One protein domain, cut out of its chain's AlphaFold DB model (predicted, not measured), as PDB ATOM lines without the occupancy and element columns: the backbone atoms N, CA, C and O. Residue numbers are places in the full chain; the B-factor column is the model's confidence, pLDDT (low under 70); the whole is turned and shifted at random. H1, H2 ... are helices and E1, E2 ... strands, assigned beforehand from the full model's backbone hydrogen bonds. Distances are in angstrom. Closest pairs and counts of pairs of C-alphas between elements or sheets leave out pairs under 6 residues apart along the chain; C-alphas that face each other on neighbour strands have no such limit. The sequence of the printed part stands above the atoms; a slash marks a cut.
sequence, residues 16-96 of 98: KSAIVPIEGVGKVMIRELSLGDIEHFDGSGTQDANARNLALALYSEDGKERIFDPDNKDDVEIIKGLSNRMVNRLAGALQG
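AT A GLANCE: This is residues 16 to 96 of the 98 residues of an uncharacterized protein of Pusillimonas sp. EA3 (UniProt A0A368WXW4). A small antiparallel sheet, E1 - E2 - E3, has helix H4 over one face, while H2 reaches the sheet with one end and H3 packs crosswise on H2, away from the sheet. Short H1 lies far from the middle, on the loop between E2 and H2. The printed part has 81 residues with four named helices and three named strands, in the order E1 E2 H1 H2 E3 H3 H4, class mixed. It is compact and rounded, with a radius of gyration of the C-alphas of 11.8 A and spans of 29 by 27 by 22 A.

IN THESE COORDINATES: Find C-alpha 17 at (37.373, -28.067, -44.352); from there E1 runs 15.7 A to residue 22. E2, residues 26 to 31, spans 16.8 A. Next come H1, residues 35 to 38, and H2, residues 47 to 57, 15.6 A long. E3 is residues 58 to 60, H3 residues 73 to 80. H4, residues 84 to 93, runs 14.0 A to C-alpha 93 at (39.611, -32.241, -37.867).

HOW THE PARTS SIT: Look first at the hairpin E1 and E2, antiparallel at 154 degrees, with N 20 and O 28 at 2.8 A. E3 is antiparallel to E2, with N 29 and O 59 at 2.8 A. H4 is on the sheet, over E1 and E2 at a height of 9.7 A; the closest C-alphas of E1 and H4 are those of Ala 18 and Ala 93, 5.9 A apart. H2 only grazes the sheet, with residues 54 to 57. H2 and H3 touch about perpendicular, at 84 degrees, the closest C-alphas being those of Ala 51 and Ile 79, 5.6 A apart. Every O i to N i+4 pair is within hydrogen-bond range in H3 and H4, and 6 of 7 in H2; H1 is too short for such a pair.

THE WHOLE: The C-alphas of Gly 24 and Glu 39 are the two farthest apart, 32.9 A. The printed part has no cut. The link E3 to H3, 12 residues, is long. Look for low confidence at residue 96, the one printed residue under 70.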
ATOM      1  N   LYS A  16      35.588 -30.550 -48.035       91.25
ATOM      2  CA  LYS A  16      35.498 -30.509 -46.580       91.25
ATOM      3  C   LYS A  16      36.664 -29.691 -46.044       91.25
ATOM      4  O   LYS A  16      37.796 -29.789 -46.514       91.25
ATOM      5  N   SER A  17      36.376 -28.861 -45.057       93.56
ATOM      6  CA  SER A  17      37.373 -28.067 -44.352       93.56
ATOM      7  C   SER A  17      36.980 -27.916 -42.894       93.56
ATOM      8  O   SER A  17      35.811 -28.068 -42.531       93.56
ATOM      9  N   ALA A  18      37.968 -27.640 -42.053       95.25
ATOM     10  CA  ALA A  18      37.780 -27.397 -40.636       95.25
ATOM     11  C   ALA A  18      38.752 -26.322 -40.150       95.25
ATOM     12  O   ALA A  18      39.919 -26.304 -40.540       95.25
ATOM     13  N   ILE A  19      38.272 -25.455 -39.260       95.94
ATOM     14  CA  ILE A  19      39.120 -24.505 -38.543       95.94
ATOM     15  C   ILE A  19      39.634 -25.170 -37.272       95.94
ATOM     16  O   ILE A  19      38.855 -25.638 -36.440       95.94
ATOM     17  N   VAL A  20      40.952 -25.186 -37.106       95.12
ATOM     18  CA  VAL A  20      41.635 -25.788 -35.967       95.12
ATOM     19  C   VAL A  20      42.309 -24.683 -35.153       95.12
ATOM     20  O   VAL A  20      43.265 -24.071 -35.631       95.12
ATOM     21  N   PRO A  21      41.853 -24.414 -33.915       94.25
ATOM     22  CA  PRO A  21      42.574 -23.525 -33.018       94.25
ATOM     23  C   PRO A  21      43.822 -24.234 -32.486       94.25
ATOM     24  O   PRO A  21      43.738 -25.373 -32.019       94.25
ATOM     25  N   ILE A  22      44.958 -23.550 -32.540       89.88
ATOM     26  CA  ILE A  22      46.274 -23.979 -32.083       89.88
ATOM     27  C   ILE A  22      46.723 -23.028 -30.972       89.88
ATOM     28  O   ILE A  22      46.841 -21.817 -31.164       89.88
ATOM     29  N   GLU A  23      46.969 -23.593 -29.793       87.50
ATOM     30  CA  GLU A  23      47.439 -22.844 -28.630       87.50
ATOM     31  C   GLU A  23      48.784 -22.165 -28.929       87.50
ATOM     32  O   GLU A  23      49.705 -22.801 -29.436       87.50
ATOM     33  N   GLY A  24      48.874 -20.862 -28.652       87.88
ATOM     34  CA  GLY A  24      50.080 -20.062 -28.895       87.88
ATOM     35  C   GLY A  24      50.334 -19.650 -30.352       87.88
ATOM     36  O   GLY A  24      51.278 -18.907 -30.587       87.88
ATOM     37  N   VAL A  25      49.506 -20.081 -31.313       88.12
ATOM     38  CA  VAL A  25      49.667 -19.739 -32.744       88.12
ATOM     39  C   VAL A  25      48.462 -18.970 -33.282       88.12
ATOM     40  O   VAL A  25      48.628 -17.952 -33.945       88.12
ATOM     41  N   GLY A  26      47.244 -19.426 -32.990       91.44
ATOM     42  CA  GLY A  26      46.021 -18.869 -33.572       91.44
ATOM     43  C   GLY A  26      45.159 -19.955 -34.200       91.44
ATOM     44  O   GLY A  26      45.108 -21.074 -33.699       91.44
ATOM     45  N   LYS A  27      44.444 -19.643 -35.279       95.00
ATOM     46  CA  LYS A  27      43.594 -20.605 -35.987       95.00
ATOM     47  C   LYS A  27      44.119 -20.842 -37.392       95.00
ATOM     48  O   LYS A  27      44.517 -19.905 -38.073       95.00
ATOM     49  N   VAL A  28      44.055 -22.094 -37.820       95.44
ATOM     50  CA  VAL A  28      44.401 -22.504 -39.183       95.44
ATOM     51  C   VAL A  28      43.239 -23.276 -39.786       95.44
ATOM     52  O   VAL A  28      42.478 -23.919 -39.059       95.44
ATOM     53  N   MET A  29      43.093 -23.226 -41.101       96.00
ATOM     54  CA  MET A  29      42.176 -24.095 -41.823       96.00
ATOM     55  C   MET A  29      42.932 -25.330 -42.307       96.00
ATOM     56  O   MET A  29      44.008 -25.219 -42.887       96.00
ATOM     57  N   ILE A  30      42.344 -26.506 -42.112       95.50
ATOM     58  CA  ILE A  30      42.712 -27.703 -42.866       95.50
ATOM     59  C   ILE A  30      41.589 -28.030 -43.851       95.50
ATOM     60  O   ILE A  30      40.411 -27.936 -43.496       95.50
ATOM     61  N   ARG A  31      41.931 -28.394 -45.087       93.81
ATOM     62  CA  ARG A  31      40.976 -28.695 -46.166       93.81
ATOM     63  C   ARG A  31      41.342 -30.003 -46.864       93.81
ATOM     64  O   ARG A  31      42.514 -30.356 -46.948       93.81
ATOM     65  N   GLU A  32      40.340 -30.703 -47.387       92.06
ATOM     66  CA  GLU A  32      40.542 -31.787 -48.348       92.06
ATOM     67  C   GLU A  32      41.355 -31.327 -49.564       92.06
ATOM     68  O   GLU A  32      41.262 -30.178 -50.015       92.06
ATOM     69  N   LEU A  33      42.134 -32.256 -50.113       91.00
ATOM     70  CA  LEU A  33      42.886 -32.029 -51.337       91.00
ATOM     71  C   LEU A  33      41.921 -31.933 -52.521       91.00
ATOM     72  O   LEU A  33      41.035 -32.771 -52.701       91.00
ATOM     73  N   SER A  34      42.088 -30.889 -53.323       88.38
ATOM     74  CA  SER A  34      41.399 -30.749 -54.600       88.38
ATOM     75  C   SER A  34      42.101 -31.574 -55.676       88.38
ATOM     76  O   SER A  34      43.238 -31.998 -55.495       88.38
ATOM     77  N   LEU A  35      41.461 -31.742 -56.836       86.38
ATOM     78  CA  LEU A  35      42.090 -32.419 -57.974       86.38
ATOM     79  C   LEU A  35      43.439 -31.785 -58.364       86.38
ATOM     80  O   LEU A  35      44.357 -32.514 -58.709       86.38
ATOM     81  N   GLY A  36      43.578 -30.460 -58.252       86.50
ATOM     82  CA  GLY A  36      44.845 -29.775 -58.541       86.50
ATOM     83  C   GLY A  36      45.939 -30.033 -57.500       86.50
ATOM     84  O   GLY A  36      47.115 -29.953 -57.819       86.50
ATOM     85  N   ASP A  37      45.574 -30.397 -56.269       89.00
ATOM     86  CA  ASP A  37      46.550 -30.762 -55.235       89.00
ATOM     87  C   ASP A  37      47.044 -32.211 -55.410       89.00
ATOM     88  O   ASP A  37      48.122 -32.554 -54.931       89.00
ATOM     89  N   ILE A  38      46.280 -33.066 -56.110       84.88
ATOM     90  CA  ILE A  38      46.639 -34.477 -56.344       84.88
ATOM     91  C   ILE A  38      47.924 -34.597 -57.170       84.88
ATOM     92  O   ILE A  38      48.689 -35.532 -56.953       84.88
ATOM     93  N   GLU A  39      48.205 -33.648 -58.065       85.44
ATOM     94  CA  GLU A  39      49.453 -33.631 -58.847       85.44
ATOM     95  C   GLU A  39      50.704 -33.490 -57.965       85.44
ATOM     96  O   GLU A  39      51.777 -33.962 -58.336       85.44
ATOM     97  N   HIS A  40      50.552 -32.898 -56.778       85.88
ATOM     98  CA  HIS A  40      51.618 -32.702 -55.795       85.88
ATOM     99  C   HIS A  40      51.568 -33.718 -54.643       85.88
ATOM    100  O   HIS A  40      52.421 -33.689 -53.756       85.88
ATOM    101  N   PHE A  41      50.568 -34.605 -54.625       89.50
ATOM    102  CA  PHE A  41      50.413 -35.598 -53.570       89.50
ATOM    103  C   PHE A  41      51.489 -36.685 -53.681       89.50
ATOM    104  O   PHE A  41      51.616 -37.358 -54.704       89.50
ATOM    105  N   ASP A  42      52.222 -36.908 -52.591       89.31
ATOM    106  CA  ASP A  42      53.248 -37.945 -52.507       89.31
ATOM    107  C   ASP A  42      52.720 -39.159 -51.725       89.31
ATOM    108  O   ASP A  42      52.561 -39.135 -50.503       89.31
ATOM    109  N   GLY A  43      52.447 -40.248 -52.445       88.50
ATOM    110  CA  GLY A  43      51.933 -41.503 -51.889       88.50
ATOM    111  C   GLY A  43      52.989 -42.445 -51.297       88.50
ATOM    112  O   GLY A  43      52.645 -43.572 -50.949       88.50
ATOM    113  N   SER A  44      54.262 -42.042 -51.195       90.44
ATOM    114  CA  SER A  44      55.352 -42.921 -50.733       90.44
ATOM    115  C   SER A  44      55.278 -43.293 -49.247       90.44
ATOM    116  O   SER A  44      55.940 -44.238 -48.817       90.44
ATOM    117  N   GLY A  45      54.495 -42.559 -48.447       88.25
ATOM    118  CA  GLY A  45      54.319 -42.814 -47.011       88.25
ATOM    119  C   GLY A  45      55.543 -42.478 -46.152       88.25
ATOM    120  O   GLY A  45      55.560 -42.780 -44.957       88.25
ATOM    121  N   THR A  46      56.566 -41.848 -46.736       92.44
ATOM    122  CA  THR A  46      57.733 -41.344 -46.006       92.44
ATOM    123  C   THR A  46      57.356 -40.160 -45.112       92.44
ATOM    124  O   THR A  46      56.317 -39.523 -45.291       92.44
ATOM    125  N   GLN A  47      58.202 -39.838 -44.129       90.56
ATOM    126  CA  GLN A  47      57.967 -38.675 -43.267       90.56
ATOM    127  C   GLN A  47      57.922 -37.368 -44.078       90.56
ATOM    128  O   GLN A  47      57.050 -36.538 -43.833       90.56
ATOM    129  N   ASP A  48      58.804 -37.225 -45.071       92.62
ATOM    130  CA  ASP A  48      58.830 -36.069 -45.972       92.62
ATOM    131  C   ASP A  48      57.550 -35.995 -46.808       92.62
ATOM    132  O   ASP A  48      56.917 -34.944 -46.861       92.62
ATOM    133  N   ALA A  49      57.112 -37.115 -47.389       93.19
ATOM    134  CA  ALA A  49      55.860 -37.180 -48.138       93.19
ATOM    135  C   ALA A  49      54.653 -36.779 -47.281       93.19
ATOM    136  O   ALA A  49      53.834 -35.959 -47.689       93.19
ATOM    137  N   ASN A  50      54.568 -37.292 -46.051       92.25
ATOM    138  CA  ASN A  50      53.493 -36.941 -45.124       92.25
ATOM    139  C   ASN A  50      53.508 -35.448 -44.761       92.25
ATOM    140  O   ASN A  50      52.446 -34.834 -44.660       92.25
ATOM    141  N   ALA A  51      54.692 -34.854 -44.595       94.44
ATOM    142  CA  ALA A  51      54.835 -33.429 -44.323       94.44
ATOM    143  C   ALA A  51      54.420 -32.566 -45.527       94.44
ATOM    144  O   ALA A  51      53.652 -31.620 -45.351       94.44
ATOM    145  N   ARG A  52      54.825 -32.933 -46.750       95.06
ATOM    146  CA  ARG A  52      54.387 -32.263 -47.990       95.06
ATOM    147  C   ARG A  52      52.878 -32.352 -48.190       95.06
ATOM    148  O   ARG A  52      52.225 -31.350 -48.469       95.06
ATOM    149  N   ASN A  53      52.305 -33.531 -47.964       94.00
ATOM    150  CA  ASN A  53      50.862 -33.738 -48.055       94.00
ATOM    151  C   ASN A  53      50.096 -32.893 -47.029       94.00
ATOM    152  O   ASN A  53      49.014 -32.386 -47.326       94.00
ATOM    153  N   LEU A  54      50.653 -32.709 -45.828       93.88
ATOM    154  CA  LEU A  54      50.069 -31.820 -44.828       93.88
ATOM    155  C   LEU A  54      50.218 -30.342 -45.225       93.88
ATOM    156  O   LEU A  54      49.265 -29.586 -45.044       93.88
ATOM    157  N   ALA A  55      51.345 -29.935 -45.821       95.19
ATOM    158  CA  ALA A  55      51.538 -28.580 -46.348       95.19
ATOM    159  C   ALA A  55      50.452 -28.212 -47.374       95.19
ATOM    160  O   ALA A  55      49.842 -27.150 -47.273       95.19
ATOM    161  N   LEU A  56      50.130 -29.130 -48.295       94.88
ATOM    162  CA  LEU A  56      49.069 -28.952 -49.300       94.88
ATOM    163  C   LEU A  56      47.688 -28.651 -48.696       94.88
ATOM    164  O   LEU A  56      46.868 -27.980 -49.330       94.88
ATOM    165  N   ALA A  57      47.430 -29.157 -47.489       94.56
ATOM    166  CA  ALA A  57      46.130 -29.109 -46.832       94.56
ATOM    167  C   ALA A  57      45.961 -27.931 -45.856       94.56
ATOM    168  O   ALA A  57      44.829 -27.685 -45.431       94.56
ATOM    169  N   LEU A  58      47.035 -27.220 -45.488       95.31
ATOM    170  CA  LEU A  58      47.022 -26.172 -44.459       95.31
ATOM    171  C   LEU A  58      46.931 -24.760 -45.047       95.31
ATOM    172  O   LEU A  58      47.799 -24.322 -45.799       95.31
ATOM    173  N   TYR A  59      45.904 -24.024 -44.631       96.19
ATOM    174  CA  TYR A  59      45.587 -22.680 -45.105       96.19
ATOM    175  C   TYR A  59      45.352 -21.711 -43.943       96.19
ATOM    176  O   TYR A  59      45.076 -22.120 -42.811       96.19
ATOM    177  N   SER A  60      45.429 -20.414 -44.241       96.25
ATOM    178  CA  SER A  60      44.967 -19.330 -43.372       96.25
ATOM    179  C   SER A  60      43.536 -19.582 -42.867       96.25
ATOM    180  O   SER A  60      42.771 -20.329 -43.480       96.25
ATOM    181  N   GLU A  61      43.131 -18.955 -41.754       95.44
ATOM    182  CA  GLU A  61      41.769 -19.116 -41.199       95.44
ATOM    183  C   GLU A  61      40.668 -18.813 -42.234       95.44
ATOM    184  O   GLU A  61      39.616 -19.447 -42.214       95.44
ATOM    185  N   ASP A  62      40.912 -17.883 -43.163       94.06
ATOM    186  CA  ASP A  62      39.972 -17.528 -44.231       94.06
ATOM    187  C   ASP A  62      40.081 -18.409 -45.491       94.06
ATOM    188  O   ASP A  62      39.293 -18.240 -46.423       94.06
ATOM    189  N   GLY A  63      41.020 -19.358 -45.514       92.44
ATOM    190  CA  GLY A  63      41.198 -20.342 -46.580       92.44
ATOM    191  C   GLY A  63      41.770 -19.788 -47.886       92.44
ATOM    192  O   GLY A  63      41.700 -20.478 -48.903       92.44
ATOM    193  N   LYS A  64      42.286 -18.551 -47.898       92.00
ATOM    194  CA  LYS A  64      42.772 -17.897 -49.126       92.00
ATOM    195  C   LYS A  64      44.217 -18.224 -49.462       92.00
ATOM    196  O   LYS A  64      44.562 -18.266 -50.639       92.00
ATOM    197  N   GLU A  65      45.046 -18.442 -48.449       93.69
ATOM    198  CA  GLU A  65      46.486 -18.625 -48.617       93.69
ATOM    199  C   GLU A  65      46.923 -19.928 -47.967       93.69
ATOM    200  O   GLU A  65      46.492 -20.255 -46.860       93.69
ATOM    201  N   ARG A  66      47.775 -20.681 -48.664       93.75
ATOM    202  CA  ARG A  66      48.430 -21.855 -48.091       93.75
ATOM    203  C   ARG A  66      49.523 -21.375 -47.135       93.75
ATOM    204  O   ARG A  66      50.276 -20.474 -47.484       93.75
ATOM    205  N   ILE A  67      49.591 -21.956 -45.936       95.12
ATOM    206  CA  ILE A  67      50.542 -21.517 -44.895       95.12
ATOM    207  C   ILE A  67      51.969 -21.982 -45.212       95.12
ATOM    208  O   ILE A  67      52.923 -21.301 -44.855       95.12
ATOM    209  N   PHE A  68      52.096 -23.134 -45.871       95.69
ATOM    210  CA  PHE A  68      53.370 -23.776 -46.178       95.69
ATOM    211  C   PHE A  68      53.444 -24.148 -47.656       95.69
ATOM    212  O   PHE A  68      52.457 -24.606 -48.239       95.69
ATOM    213  N   ASP A  69      54.619 -24.004 -48.250       94.81
ATOM    214  CA  ASP A  69      54.912 -24.480 -49.594       94.81
ATOM    215  C   ASP A  69      55.402 -25.947 -49.541       94.81
ATOM    216  O   ASP A  69      56.438 -26.224 -48.935       94.81
ATOM    217  N   PRO A  70      54.683 -26.915 -50.154       93.75
ATOM    218  CA  PRO A  70      55.094 -28.323 -50.170       93.75
ATOM    219  C   PRO A  70      56.425 -28.573 -50.898       93.75
ATOM    220  O   PRO A  70      57.057 -29.604 -50.662       93.75
ATOM    221  N   ASP A  71      56.859 -27.658 -51.768       92.81
ATOM    222  CA  ASP A  71      58.110 -27.776 -52.519       92.81
ATOM    223  C   ASP A  71      59.281 -27.058 -51.817       92.81
ATOM    224  O   ASP A  71      60.450 -27.265 -52.166       92.81
ATOM    225  N   ASN A  72      58.995 -26.270 -50.773       95.94
ATOM    226  CA  ASN A  72      59.998 -25.605 -49.952       95.94
ATOM    227  C   ASN A  72      60.505 -26.534 -48.835       95.94
ATOM    228  O   ASN A  72      59.751 -27.032 -48.002       95.94
ATOM    229  N   LYS A  73      61.824 -26.753 -48.790       95.50
ATOM    230  CA  LYS A  73      62.443 -27.653 -47.803       95.50
ATOM    231  C   LYS A  73      62.326 -27.154 -46.364       95.50
ATOM    232  O   LYS A  73      62.122 -27.975 -45.477       95.50
ATOM    233  N   ASP A  74      62.453 -25.851 -46.136       97.44
ATOM    234  CA  ASP A  74      62.410 -25.283 -44.788       97.44
ATOM    235  C   ASP A  74      60.999 -25.420 -44.198       97.44
ATOM    236  O   ASP A  74      60.842 -25.843 -43.052       97.44
ATOM    237  N   ASP A  75      59.971 -25.188 -45.016       96.88
ATOM    238  CA  ASP A  75      58.571 -25.388 -44.630       96.88
ATOM    239  C   ASP A  75      58.271 -26.857 -44.301       96.88
ATOM    240  O   ASP A  75      57.618 -27.169 -43.299       96.88
ATOM    241  N   VAL A  76      58.797 -27.785 -45.106       95.69
ATOM    242  CA  VAL A  76      58.663 -29.224 -44.854       95.69
ATOM    243  C   VAL A  76      59.333 -29.623 -43.535       95.69
ATOM    244  O   VAL A  76      58.743 -30.381 -42.762       95.69
ATOM    245  N   GLU A  77      60.520 -29.097 -43.222       96.88
ATOM    246  CA  GLU A  77      61.189 -29.360 -41.940       96.88
ATOM    247  C   GLU A  77      60.421 -28.778 -40.742       96.88
ATOM    248  O   GLU A  77      60.316 -29.441 -39.704       96.88
ATOM    249  N   ILE A  78      59.800 -27.599 -40.883       95.50
ATOM    250  CA  ILE A  78      58.911 -27.038 -39.849       95.50
ATOM    251  C   ILE A  78      57.761 -28.006 -39.555       95.50
ATOM    252  O   ILE A  78      57.477 -28.307 -38.392       95.50
ATOM    253  N   ILE A  79      57.120 -28.540 -40.599       95.00
ATOM    254  CA  ILE A  79      56.011 -29.489 -40.451       95.00
ATOM    255  C   ILE A  79      56.479 -30.799 -39.808       95.00
ATOM    256  O   ILE A  79      55.797 -31.332 -38.930       95.00
ATOM    257  N   LYS A  80      57.653 -31.309 -40.190       94.81
ATOM    258  CA  LYS A  80      58.253 -32.508 -39.580       94.81
ATOM    259  C   LYS A  80      58.543 -32.328 -38.091       94.81
ATOM    260  O   LYS A  80      58.500 -33.308 -37.350       94.81
ATOM    261  N   GLY A  81      58.809 -31.095 -37.657       94.25
ATOM    262  CA  GLY A  81      58.993 -30.728 -36.254       94.25
ATOM    263  C   GLY A  81      57.698 -30.650 -35.436       94.25
ATOM    264  O   GLY A  81      57.758 -30.533 -34.209       94.25
ATOM    265  N   LEU A  82      56.519 -30.721 -36.066       92.94
ATOM    266  CA  LEU A  82      55.250 -30.693 -35.343       92.94
ATOM    267  C   LEU A  82      55.090 -31.932 -34.460       92.94
ATOM    268  O   LEU A  82      55.330 -33.068 -34.861       92.94
ATOM    269  N   SER A  83      54.590 -31.718 -33.244       91.44
ATOM    270  CA  SER A  83      54.275 -32.835 -32.351       91.44
ATOM    271  C   SER A  83      53.187 -33.742 -32.941       91.44
ATOM    272  O   SER A  83      52.218 -33.263 -33.535       91.44
ATOM    273  N   ASN A  84      53.257 -35.043 -32.645       89.00
ATOM    274  CA  ASN A  84      52.217 -36.016 -33.016       89.00
ATOM    275  C   ASN A  84      50.810 -35.584 -32.574       89.00
ATOM    276  O   ASN A  84      49.824 -35.842 -33.259       89.00
ATOM    277  N   ARG A  85      50.699 -34.890 -31.431       90.06
ATOM    278  CA  ARG A  85      49.427 -34.336 -30.946       90.06
ATOM    279  C   ARG A  85      48.855 -33.309 -31.923       90.06
ATOM    280  O   ARG A  85      47.653 -33.322 -32.169       90.06
ATOM    281  N   MET A  86      49.703 -32.432 -32.460       91.31
ATOM    282  CA  MET A  86      49.293 -31.418 -33.430       91.31
ATOM    283  C   MET A  86      48.862 -32.064 -34.742       91.31
ATOM    284  O   MET A  86      47.771 -31.781 -35.228       91.31
ATOM    285  N   VAL A  87      49.677 -32.985 -35.260       89.62
ATOM    286  CA  VAL A  87      49.388 -33.711 -36.505       89.62
ATOM    287  C   VAL A  87      48.060 -34.462 -36.394       89.62
ATOM    288  O   VAL A  87      47.197 -34.310 -37.253       89.62
ATOM    289  N   ASN A  88      47.829 -35.178 -35.288       88.88
ATOM    290  CA  ASN A  88      46.569 -35.888 -35.055       88.88
ATOM    291  C   ASN A  88      45.370 -34.940 -34.917       88.88
ATOM    292  O   ASN A  88      44.276 -35.264 -35.375       88.88
ATOM    293  N   ARG A  89      45.552 -33.766 -34.300       90.62
ATOM    294  CA  ARG A  89      44.495 -32.752 -34.185       90.62
ATOM    295  C   ARG A  89      44.111 -32.191 -35.553       90.62
ATOM    296  O   ARG A  89      42.924 -32.046 -35.824       90.62
ATOM    297  N   LEU A  90      45.101 -31.897 -36.394       91.62
ATOM    298  CA  LEU A  90      44.904 -31.411 -37.758       91.62
ATOM    299  C   LEU A  90      44.231 -32.486 -38.620       91.62
ATOM    300  O   LEU A  90      43.135 -32.262 -39.128       91.62
ATOM    301  N   ALA A  91      44.814 -33.683 -38.702       84.94
ATOM    302  CA  ALA A  91      44.281 -34.790 -39.498       84.94
ATOM    303  C   ALA A  91      42.876 -35.227 -39.038       84.94
ATOM    304  O   ALA A  91      42.000 -35.500 -39.858       84.94
ATOM    305  N   GLY A  92      42.632 -35.250 -37.725       88.81
ATOM    306  CA  GLY A  92      41.333 -35.608 -37.154       88.81
ATOM    307  C   GLY A  92      40.239 -34.566 -37.399       88.81
ATOM    308  O   GLY A  92      39.059 -34.916 -37.409       88.81
ATOM    309  N   ALA A  93      40.593 -33.301 -37.643       90.69
ATOM    310  CA  ALA A  93      39.611 -32.241 -37.867       90.69
ATOM    311  C   ALA A  93      38.804 -32.443 -39.161       90.69
ATOM    312  O   ALA A  93      37.623 -32.102 -39.205       90.69
ATOM    313  N   LEU A  94      39.402 -33.065 -40.184       84.56
ATOM    314  CA  LEU A  94      38.699 -33.438 -41.414       84.56
ATOM    315  C   LEU A  94      37.847 -34.697 -41.269       84.56
ATOM    316  O   LEU A  94      36.963 -34.920 -42.089       84.56
ATOM    317  N   GLN A  95      38.062 -35.530 -40.251       80.75
ATOM    318  CA  GLN A  95      37.300 -36.772 -40.122       80.75
ATOM    319  C   GLN A  95      35.866 -36.494 -39.659       80.75
ATOM    320  O   GLN A  95      34.940 -37.103 -40.185       80.75
ATOM    321  N   GLY A  96      35.640 -35.453 -38.852       59.19
ATOM    322  CA  GLY A  96      34.322 -35.143 -38.293       59.19
ATOM    323  C   GLY A  96      33.873 -36.234 -37.316       59.19
ATOM    324  O   GLY A  96      33.915 -37.422 -37.617       59.19
TER     325      GLY A  96